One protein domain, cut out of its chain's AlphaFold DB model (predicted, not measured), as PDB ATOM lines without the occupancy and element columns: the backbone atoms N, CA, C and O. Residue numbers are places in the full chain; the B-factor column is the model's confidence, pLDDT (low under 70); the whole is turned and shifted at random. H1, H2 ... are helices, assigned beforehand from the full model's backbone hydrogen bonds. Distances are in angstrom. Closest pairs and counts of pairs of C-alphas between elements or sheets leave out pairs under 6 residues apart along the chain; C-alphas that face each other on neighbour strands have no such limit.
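This is residues 5 to 24 and 33 to 77 of the 84 residues of an uncharacterized protein of Bradyrhizobium yuanmingense (UniProt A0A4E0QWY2). Two long helices, H1 and H4, cross as an X, and the shorter H2 and H3 lie to one side of the cross. The printed part has 65 residues with four named helices, H1 to H4 in chain order, and no named strand: all helix. It is compact, with a radius of gyration of the C-alphas of 11.3 A and spans of 33 by 25 by 19 A.

Find C-alpha 5 at (-4.172, 36.263, 9.791); from there H1 runs 24.4 A to residue 21. H2 is residues 34 to 43, 14.1 A, and H3 residues 47 to 50. H4, residues 58 to 77, runs 28.7 A to C-alpha 77 at (11.574, 31.884, -9.693).

H1 touches H4 at a steep tilt of 54 degrees, the same way; look at their closest C-alphas, Ala 15 and Phe 66, 5.7 A apart. H1 touches H3, closest at C-alphas Ala 7 and Tyr 49, 5.3 A. H2 only just touches H1, with 3 pairs of C-alphas within 8 A, about perpendicular at 89 degrees, closest at C-alphas Phe 37 and Trp 18, 6.9 A. In H1, H2 and H4 every O i to N i+4 pair is within hydrogen-bond range; H3 is too short for one.

Residues 25 to 32 are not printed; C-alphas 24 and 33 are 10.4 A apart. Neither link printed whole is long, and no printed residue is under 70 in pLDDT.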
ATOM      1  N   VAL A   5      -4.735  35.445  10.880       89.12
ATOM      2  CA  VAL A   5      -4.172  36.263   9.791       89.12
ATOM      3  C   VAL A   5      -2.746  36.725  10.105       89.12
ATOM      4  O   VAL A   5      -1.882  36.654   9.236       89.12
ATOM      5  N   ASP A   6      -2.483  37.144  11.345       90.31
ATOM      6  CA  ASP A   6      -1.142  37.570  11.769       90.31
ATOM      7  C   ASP A   6      -0.173  36.379  11.764       90.31
ATOM      8  O   ASP A   6       0.966  36.492  11.314       90.31
ATOM      9  N   ALA A   7      -0.645  35.216  12.229       92.31
ATOM     10  CA  ALA A   7       0.122  33.977  12.197       92.31
ATOM     11  C   ALA A   7       0.418  33.530  10.758       92.31
ATOM     12  O   ALA A   7       1.550  33.164  10.470       92.31
ATOM     13  N   GLU A   8      -0.553  33.613   9.845       94.31
ATOM     14  CA  GLU A   8      -0.356  33.269   8.435       94.31
ATOM     15  C   GLU A   8       0.735  34.123   7.790       94.31
ATOM     16  O   GLU A   8       1.670  33.581   7.200       94.31
ATOM     17  N   GLN A   9       0.648  35.449   7.927       94.38
ATOM     18  CA  GLN A   9       1.643  36.351   7.342       94.38
ATOM     19  C   GLN A   9       3.042  36.085   7.903       94.38
ATOM     20  O   GLN A   9       4.006  36.019   7.140       94.38
ATOM     21  N   MET A  10       3.152  35.867   9.217       94.62
ATOM     22  CA  MET A  10       4.441  35.564   9.830       94.62
ATOM     23  C   MET A  10       4.988  34.201   9.423       94.62
ATOM     24  O   MET A  10       6.176  34.106   9.141       94.62
ATOM     25  N   ILE A  11       4.159  33.158   9.341       95.12
ATOM     26  CA  ILE A  11       4.603  31.828   8.895       95.12
ATOM     27  C   ILE A  11       5.123  31.891   7.459       95.12
ATOM     28  O   ILE A  11       6.182  31.334   7.185       95.12
ATOM     29  N   ARG A  12       4.433  32.607   6.564       95.44
ATOM     30  CA  ARG A  12       4.884  32.808   5.178       95.44
ATOM     31  C   ARG A  12       6.222  33.541   5.118       95.44
ATOM     32  O   ARG A  12       7.153  33.070   4.478       95.44
ATOM     33  N   HIS A  13       6.349  34.651   5.843       95.56
ATOM     34  CA  HIS A  13       7.605  35.394   5.905       95.56
ATOM     35  C   HIS A  13       8.758  34.534   6.451       95.56
ATOM     36  O   HIS A  13       9.815  34.441   5.834       95.56
ATOM     37  N   LEU A  14       8.528  33.833   7.564       95.75
ATOM     38  CA  LEU A  14       9.519  32.967   8.204       95.75
ATOM     39  C   LEU A  14       9.890  31.753   7.348       95.75
ATOM     40  O   LEU A  14      11.015  31.275   7.448       95.75
ATOM     41  N   ALA A  15       8.983  31.252   6.505       94.94
ATOM     42  CA  ALA A  15       9.286  30.178   5.563       94.94
ATOM     43  C   ALA A  15      10.362  30.603   4.554       94.94
ATOM     44  O   ALA A  15      11.280  29.832   4.275       94.94
ATOM     45  N   LEU A  16      10.278  31.838   4.050       93.38
ATOM     46  CA  LEU A  16      11.283  32.396   3.146       93.38
ATOM     47  C   LEU A  16      12.613  32.612   3.873       93.38
ATOM     48  O   LEU A  16      13.646  32.155   3.389       93.38
ATOM     49  N   GLU A  17      12.592  33.216   5.063       95.06
ATOM     50  CA  GLU A  17      13.801  33.402   5.882       95.06
ATOM     51  C   GLU A  17      14.488  32.065   6.193       95.06
ATOM     52  O   GLU A  17      15.699  31.929   6.029       95.06
ATOM     53  N   TRP A  18      13.715  31.041   6.564       94.62
ATOM     54  CA  TRP A  18      14.230  29.692   6.785       94.62
ATOM     55  C   TRP A  18      14.893  29.120   5.530       94.62
ATOM     56  O   TRP A  18      15.978  28.544   5.623       94.62
ATOM     57  N   MET A  19      14.283  29.287   4.352       91.62
ATOM     58  CA  MET A  19      14.896  28.843   3.100       91.62
ATOM     59  C   MET A  19      16.223  29.550   2.829       91.62
ATOM     60  O   MET A  19      17.181  28.897   2.415       91.62
ATOM     61  N   HIS A  20      16.277  30.861   3.064       90.44
ATOM     62  CA  HIS A  20      17.482  31.663   2.882       90.44
ATOM     63  C   HIS A  20      18.591  31.253   3.860       90.44
ATOM     64  O   HIS A  20      19.728  31.063   3.439       90.44
ATOM     65  N   GLU A  21      18.270  31.054   5.140       92.94
ATOM     66  CA  GLU A  21      19.250  30.651   6.155       92.94
ATOM     67  C   GLU A  21      19.765  29.218   5.964       92.94
ATOM     68  O   GLU A  21      20.915  28.926   6.288       92.94
ATOM     69  N   THR A  22      18.926  28.311   5.461       88.88
ATOM     70  CA  THR A  22      19.291  26.896   5.286       88.88
ATOM     71  C   THR A  22      19.859  26.566   3.905       88.88
ATOM     72  O   THR A  22      20.170  25.403   3.652       88.88
ATOM     73  N   ASP A  23      19.984  27.562   3.015       87.25
ATOM     74  CA  ASP A  23      20.250  27.375   1.578       87.25
ATOM     75  C   ASP A  23      19.348  26.270   0.994       87.25
ATOM     76  O   ASP A  23      19.787  25.374   0.268       87.25
ATOM     77  N   TYR A  24      18.065  26.267   1.377       86.25
ATOM     78  CA  TYR A  24      17.157  25.210   0.955       86.25
ATOM     79  C   TYR A  24      16.958  25.271  -0.560       86.25
ATOM     80  O   TYR A  24      16.359  26.207  -1.093       86.25
ATOM     81  N   SER A  33      10.716  19.993   4.785       89.50
ATOM     82  CA  SER A  33      10.301  19.336   6.027       89.50
ATOM     83  C   SER A  33       9.743  20.363   7.003       89.50
ATOM     84  O   SER A  33      10.497  21.135   7.600       89.50
ATOM     85  N   PHE A  34       8.430  20.326   7.231       91.25
ATOM     86  CA  PHE A  34       7.799  21.167   8.247       91.25
ATOM     87  C   PHE A  34       8.358  20.897   9.654       91.25
ATOM     88  O   PHE A  34       8.445  21.801  10.482       91.25
ATOM     89  N   GLY A  35       8.814  19.669   9.926       91.38
ATOM     90  CA  GLY A  35       9.520  19.342  11.166       91.38
ATOM     91  C   GLY A  35      10.821  20.133  11.331       91.38
ATOM     92  O   GLY A  35      11.057  20.696  12.396       91.38
ATOM     93  N   ALA A  36      11.623  20.240  10.266       91.81
ATOM     94  CA  ALA A  36      12.858  21.027  10.282       91.81
ATOM     95  C   ALA A  36      12.571  22.526  10.456       91.81
ATOM     96  O   ALA A  36      13.233  23.194  11.250       91.81
ATOM     97  N   PHE A  37      11.541  23.035   9.774       94.12
ATOM     98  CA  PHE A  37      11.077  24.409   9.950       94.12
ATOM     99  C   PHE A  37      10.619  24.677  11.388       94.12
ATOM    100  O   PHE A  37      11.016  25.670  11.989       94.12
ATOM    101  N   ARG A  38       9.854  23.763  11.994       93.88
ATOM    102  CA  ARG A  38       9.420  23.881  13.389       93.88
ATOM    103  C   ARG A  38      10.600  23.919  14.363       93.88
ATOM    104  O   ARG A  38      10.603  24.762  15.254       93.88
ATOM    105  N   THR A  39      11.593  23.045  14.202       94.06
ATOM    106  CA  THR A  39      12.805  23.074  15.038       94.06
ATOM    107  C   THR A  39      13.552  24.399  14.883       94.06
ATOM    108  O   THR A  39      13.997  24.976  15.873       94.06
ATOM    109  N   TRP A  40      13.631  24.931  13.661       94.94
ATOM    110  CA  TRP A  40      14.206  26.252  13.419       94.94
ATOM    111  C   TRP A  40      13.393  27.368  14.103       94.94
ATOM    112  O   TRP A  40      13.976  28.196  14.801       94.94
ATOM    113  N   LEU A  41      12.056  27.341  14.027       94.44
ATOM    114  CA  LEU A  41      11.187  28.284  14.745       94.44
ATOM    115  C   LEU A  41      11.393  28.219  16.260       94.44
ATOM    116  O   LEU A  41      11.447  29.257  16.916       94.44
ATOM    117  N   GLU A  42      11.500  27.018  16.827       93.25
ATOM    118  CA  GLU A  42      11.773  26.820  18.253       93.25
ATOM    119  C   GLU A  42      13.136  27.417  18.640       93.25
ATOM    120  O   GLU A  42      13.207  28.154  19.622       93.25
ATOM    121  N   SER A  43      14.178  27.207  17.826       94.44
ATOM    122  CA  SER A  43      15.516  27.780  18.058       94.44
ATOM    123  C   SER A  43      15.553  29.312  17.997       94.44
ATOM    124  O   SER A  43      16.369  29.942  18.665       94.44
ATOM    125  N   LYS A  44      14.650  29.919  17.221       92.31
ATOM    126  CA  LYS A  44      14.529  31.373  17.036       92.31
ATOM    127  C   LYS A  44      13.457  31.998  17.938       92.31
ATOM    128  O   LYS A  44      13.152  33.176  17.798       92.31
ATOM    129  N   HIS A  45      12.861  31.218  18.845       92.31
ATOM    130  CA  HIS A  45      11.753  31.627  19.714       92.31
ATOM    131  C   HIS A  45      10.463  32.068  18.982       92.31
ATOM    132  O   HIS A  45       9.600  32.712  19.579       92.31
ATOM    133  N   TYR A  46      10.266  31.659  17.725       92.38
ATOM    134  CA  TYR A  46       9.080  31.951  16.902       92.38
ATOM    135  C   TYR A  46       7.980  30.878  16.960       92.38
ATOM    136  O   TYR A  46       6.934  31.017  16.326       92.38
ATOM    137  N   SER A  47       8.160  29.815  17.747       88.62
ATOM    138  CA  SER A  47       7.190  28.711  17.867       88.62
ATOM    139  C   SER A  47       5.798  29.139  18.359       88.62
ATOM    140  O   SER A  47       4.813  28.437  18.132       88.62
ATOM    141  N   HIS A  48       5.682  30.314  18.979       89.19
ATOM    142  CA  HIS A  48       4.411  30.895  19.408       89.19
ATOM    143  C   HIS A  48       3.470  31.238  18.237       89.19
ATOM    144  O   HIS A  48       2.250  31.244  18.422       89.19
ATOM    145  N   TYR A  49       3.996  31.445  17.025       88.31
ATOM    146  CA  TYR A  49       3.182  31.636  15.819       88.31
ATOM    147  C   TYR A  49       2.477  30.362  15.350       88.31
ATOM    148  O   TYR A  49       1.550  30.453  14.557       88.31
ATOM    149  N   LEU A  50       2.840  29.190  15.882       87.81
ATOM    150  CA  LEU A  50       2.102  27.939  15.665       87.81
ATOM    151  C   LEU A  50       0.900  27.790  16.616       87.81
ATOM    152  O   LEU A  50       0.110  26.862  16.477       87.81
ATOM    153  N   GLN A  51       0.746  28.697  17.586       86.81
ATOM    154  CA  GLN A  51      -0.283  28.650  18.630       86.81
ATOM    155  C   GLN A  51      -1.362  29.724  18.404       86.81
ATOM    156  O   GLN A  51      -1.606  30.600  19.246       86.81
ATOM    157  N   PHE A  52      -2.004  29.692  17.237       86.31
ATOM    158  CA  PHE A  52      -3.124  30.573  16.895       86.31
ATOM    159  C   PHE A  52      -4.472  29.866  17.035       86.31
ATOM    160  O   PHE A  52      -4.576  28.640  17.044       86.31
ATOM    161  N   ARG A  53      -5.542  30.660  17.128       79.69
ATOM    162  CA  ARG A  53      -6.906  30.127  17.183       79.69
ATOM    163  C   ARG A  53      -7.300  29.560  15.821       79.69
ATOM    164  O   ARG A  53      -7.637  30.323  14.917       79.69
ATOM    165  N   SER A  54      -7.305  28.236  15.705       80.25
ATOM    166  CA  SER A  54      -7.859  27.506  14.562       80.25
ATOM    167  C   SER A  54      -9.128  26.748  14.959       80.25
ATOM    168  O   SER A  54      -9.333  26.425  16.127       80.25
ATOM    169  N   ARG A  55     -10.005  26.496  13.979       75.56
ATOM    170  CA  ARG A  55     -11.203  25.650  14.138       75.56
ATOM    171  C   ARG A  55     -10.912  24.173  13.853       75.56
ATOM    172  O   ARG A  55     -11.748  23.347  14.200       75.56
ATOM    173  N   THR A  56      -9.774  23.871  13.227       71.88
ATOM    174  CA  THR A  56      -9.414  22.522  12.776       71.88
ATOM    175  C   THR A  56      -8.168  22.049  13.516       71.88
ATOM    176  O   THR A  56      -8.285  21.300  14.477       71.88
ATOM    177  N   ASP A  57      -6.990  22.539  13.123       87.00
ATOM    178  CA  ASP A  57      -5.715  22.297  13.793       87.00
ATOM    179  C   ASP A  57      -4.715  23.377  13.355       87.00
ATOM    180  O   ASP A  57      -4.496  23.592  12.162       87.00
ATOM    181  N   ALA A  58      -4.131  24.097  14.315       87.94
ATOM    182  CA  ALA A  58      -3.242  25.220  14.011       87.94
ATOM    183  C   ALA A  58      -1.936  24.760  13.343       87.94
ATOM    184  O   ALA A  58      -1.365  25.481  12.525       87.94
ATOM    185  N   ARG A  59      -1.476  23.544  13.653       88.50
ATOM    186  CA  ARG A  59      -0.253  22.995  13.076       88.50
ATOM    187  C   ARG A  59      -0.460  22.622  11.609       88.50
ATOM    188  O   ARG A  59       0.350  23.029  10.786       88.50
ATOM    189  N   ALA A  60      -1.536  21.909  11.283       89.75
ATOM    190  CA  ALA A  60      -1.864  21.519   9.915       89.75
ATOM    191  C   ALA A  60      -2.075  22.740   9.005       89.75
ATOM    192  O   ALA A  60      -1.645  22.743   7.854       89.75
ATOM    193  N   GLU A  61      -2.693  23.808   9.522       92.50
ATOM    194  CA  GLU A  61      -2.830  25.060   8.770       92.50
ATOM    195  C   GLU A  61      -1.482  25.757   8.543       92.50
ATOM    196  O   GLU A  61      -1.201  26.183   7.423       92.50
ATOM    197  N   ALA A  62      -0.625  25.831   9.568       93.69
ATOM    198  CA  ALA A  62       0.713  26.404   9.430       93.69
ATOM    199  C   ALA A  62       1.589  25.622   8.440       93.69
ATOM    200  O   ALA A  62       2.319  26.227   7.658       93.69
ATOM    201  N   GLU A  63       1.491  24.294   8.457       94.00
ATOM    202  CA  GLU A  63       2.166  23.408   7.509       94.00
ATOM    203  C   GLU A  63       1.705  23.678   6.075       94.00
ATOM    204  O   GLU A  63       2.536  23.894   5.192       94.00
ATOM    205  N   GLY A  64       0.393  23.815   5.859       93.62
ATOM    206  CA  GLY A  64      -0.155  24.181   4.555       93.62
ATOM    207  C   GLY A  64       0.323  25.547   4.048       93.62
ATOM    208  O   GLY A  64       0.637  25.685   2.864       93.62
ATOM    209  N   TRP A  65       0.414  26.558   4.918       94.88
ATOM    210  CA  TRP A  65       0.942  27.877   4.542       94.88
ATOM    211  C   TRP A  65       2.429  27.834   4.201       94.88
ATOM    212  O   TRP A  65       2.837  28.415   3.199       94.88
ATOM    213  N   PHE A  66       3.218  27.121   5.003       94.75
ATOM    214  CA  PHE A  66       4.645  26.920   4.777       94.75
ATOM    215  C   PHE A  66       4.910  26.259   3.418       94.75
ATOM    216  O   PHE A  66       5.654  26.795   2.599       94.75
ATOM    217  N   GLU A  67       4.257  25.131   3.130       92.56
ATOM    218  CA  GLU A  67       4.435  24.429   1.857       92.56
ATOM    219  C   GLU A  67       3.971  25.262   0.657       92.56
ATOM    220  O   GLU A  67       4.612  25.250  -0.399       92.56
ATOM    221  N   ALA A  68       2.852  25.980   0.805       93.44
ATOM    222  CA  ALA A  68       2.317  26.831  -0.250       93.44
ATOM    223  C   ALA A  68       3.272  27.978  -0.593       93.44
ATOM    224  O   ALA A  68       3.539  28.192  -1.774       93.44
ATOM    225  N   GLU A  69       3.817  28.663   0.414       94.88
ATOM    226  CA  GLU A  69       4.725  29.793   0.216       94.88
ATOM    227  C   GLU A  69       6.016  29.361  -0.487       94.88
ATOM    228  O   GLU A  69       6.415  29.954  -1.489       94.88
ATOM    229  N   ILE A  70       6.624  28.259  -0.035       91.25
ATOM    230  CA  ILE A  70       7.829  27.702  -0.662       91.25
ATOM    231  C   ILE A  70       7.546  27.328  -2.119       91.25
ATOM    232  O   ILE A  70       8.309  27.670  -3.025       91.25
ATOM    233  N   ARG A  71       6.434  26.634  -2.374       89.06
ATOM    234  CA  ARG A  71       6.043  26.240  -3.731       89.06
ATOM    235  C   ARG A  71       5.833  27.454  -4.637       89.06
ATOM    236  O   ARG A  71       6.267  27.417  -5.792       89.06
ATOM    237  N   ASP A  72       5.176  28.496  -4.142       91.00
ATOM    238  CA  ASP A  72       4.877  29.704  -4.909       91.00
ATOM    239  C   ASP A  72       6.146  30.519  -5.194       91.00
ATOM    240  O   ASP A  72       6.340  30.956  -6.334       91.00
ATOM    241  N   TYR A  73       7.065  30.619  -4.229       89.81
ATOM    242  CA  TYR A  73       8.386  31.219  -4.424       89.81
ATOM    243  C   TYR A  73       9.145  30.551  -5.580       89.81
ATOM    244  O   TYR A  73       9.579  31.220  -6.522       89.81
ATOM    245  N   TRP A  74       9.236  29.218  -5.581       85.38
ATOM    246  CA  TRP A  74       9.936  28.479  -6.638       85.38
ATOM    247  C   TRP A  74       9.217  28.508  -7.979       85.38
ATOM    248  O   TRP A  74       9.864  28.550  -9.028       85.38
ATOM    249  N   ARG A  75       7.881  28.514  -7.974       87.00
ATOM    250  CA  ARG A  75       7.093  28.719  -9.192       87.00
ATOM    251  C   ARG A  75       7.386  30.091  -9.796       87.00
ATOM    252  O   ARG A  75       7.604  30.176 -11.003       87.00
ATOM    253  N   SER A  76       7.432  31.138  -8.972       87.62
ATOM    254  CA  SER A  76       7.788  32.489  -9.407       87.62
ATOM    255  C   SER A  76       9.217  32.546  -9.944       87.62
ATOM    256  O   SER A  76       9.435  33.090 -11.023       87.62
ATOM    257  N   MET A  77      10.178  31.928  -9.252       81.56
ATOM    258  CA  MET A  77      11.574  31.884  -9.693       81.56
ATOM    259  C   MET A  77      11.736  31.148 -11.030       81.56
ATOM    260  O   MET A  77      12.410  31.649 -11.926       81.56
TER     261      MET A  77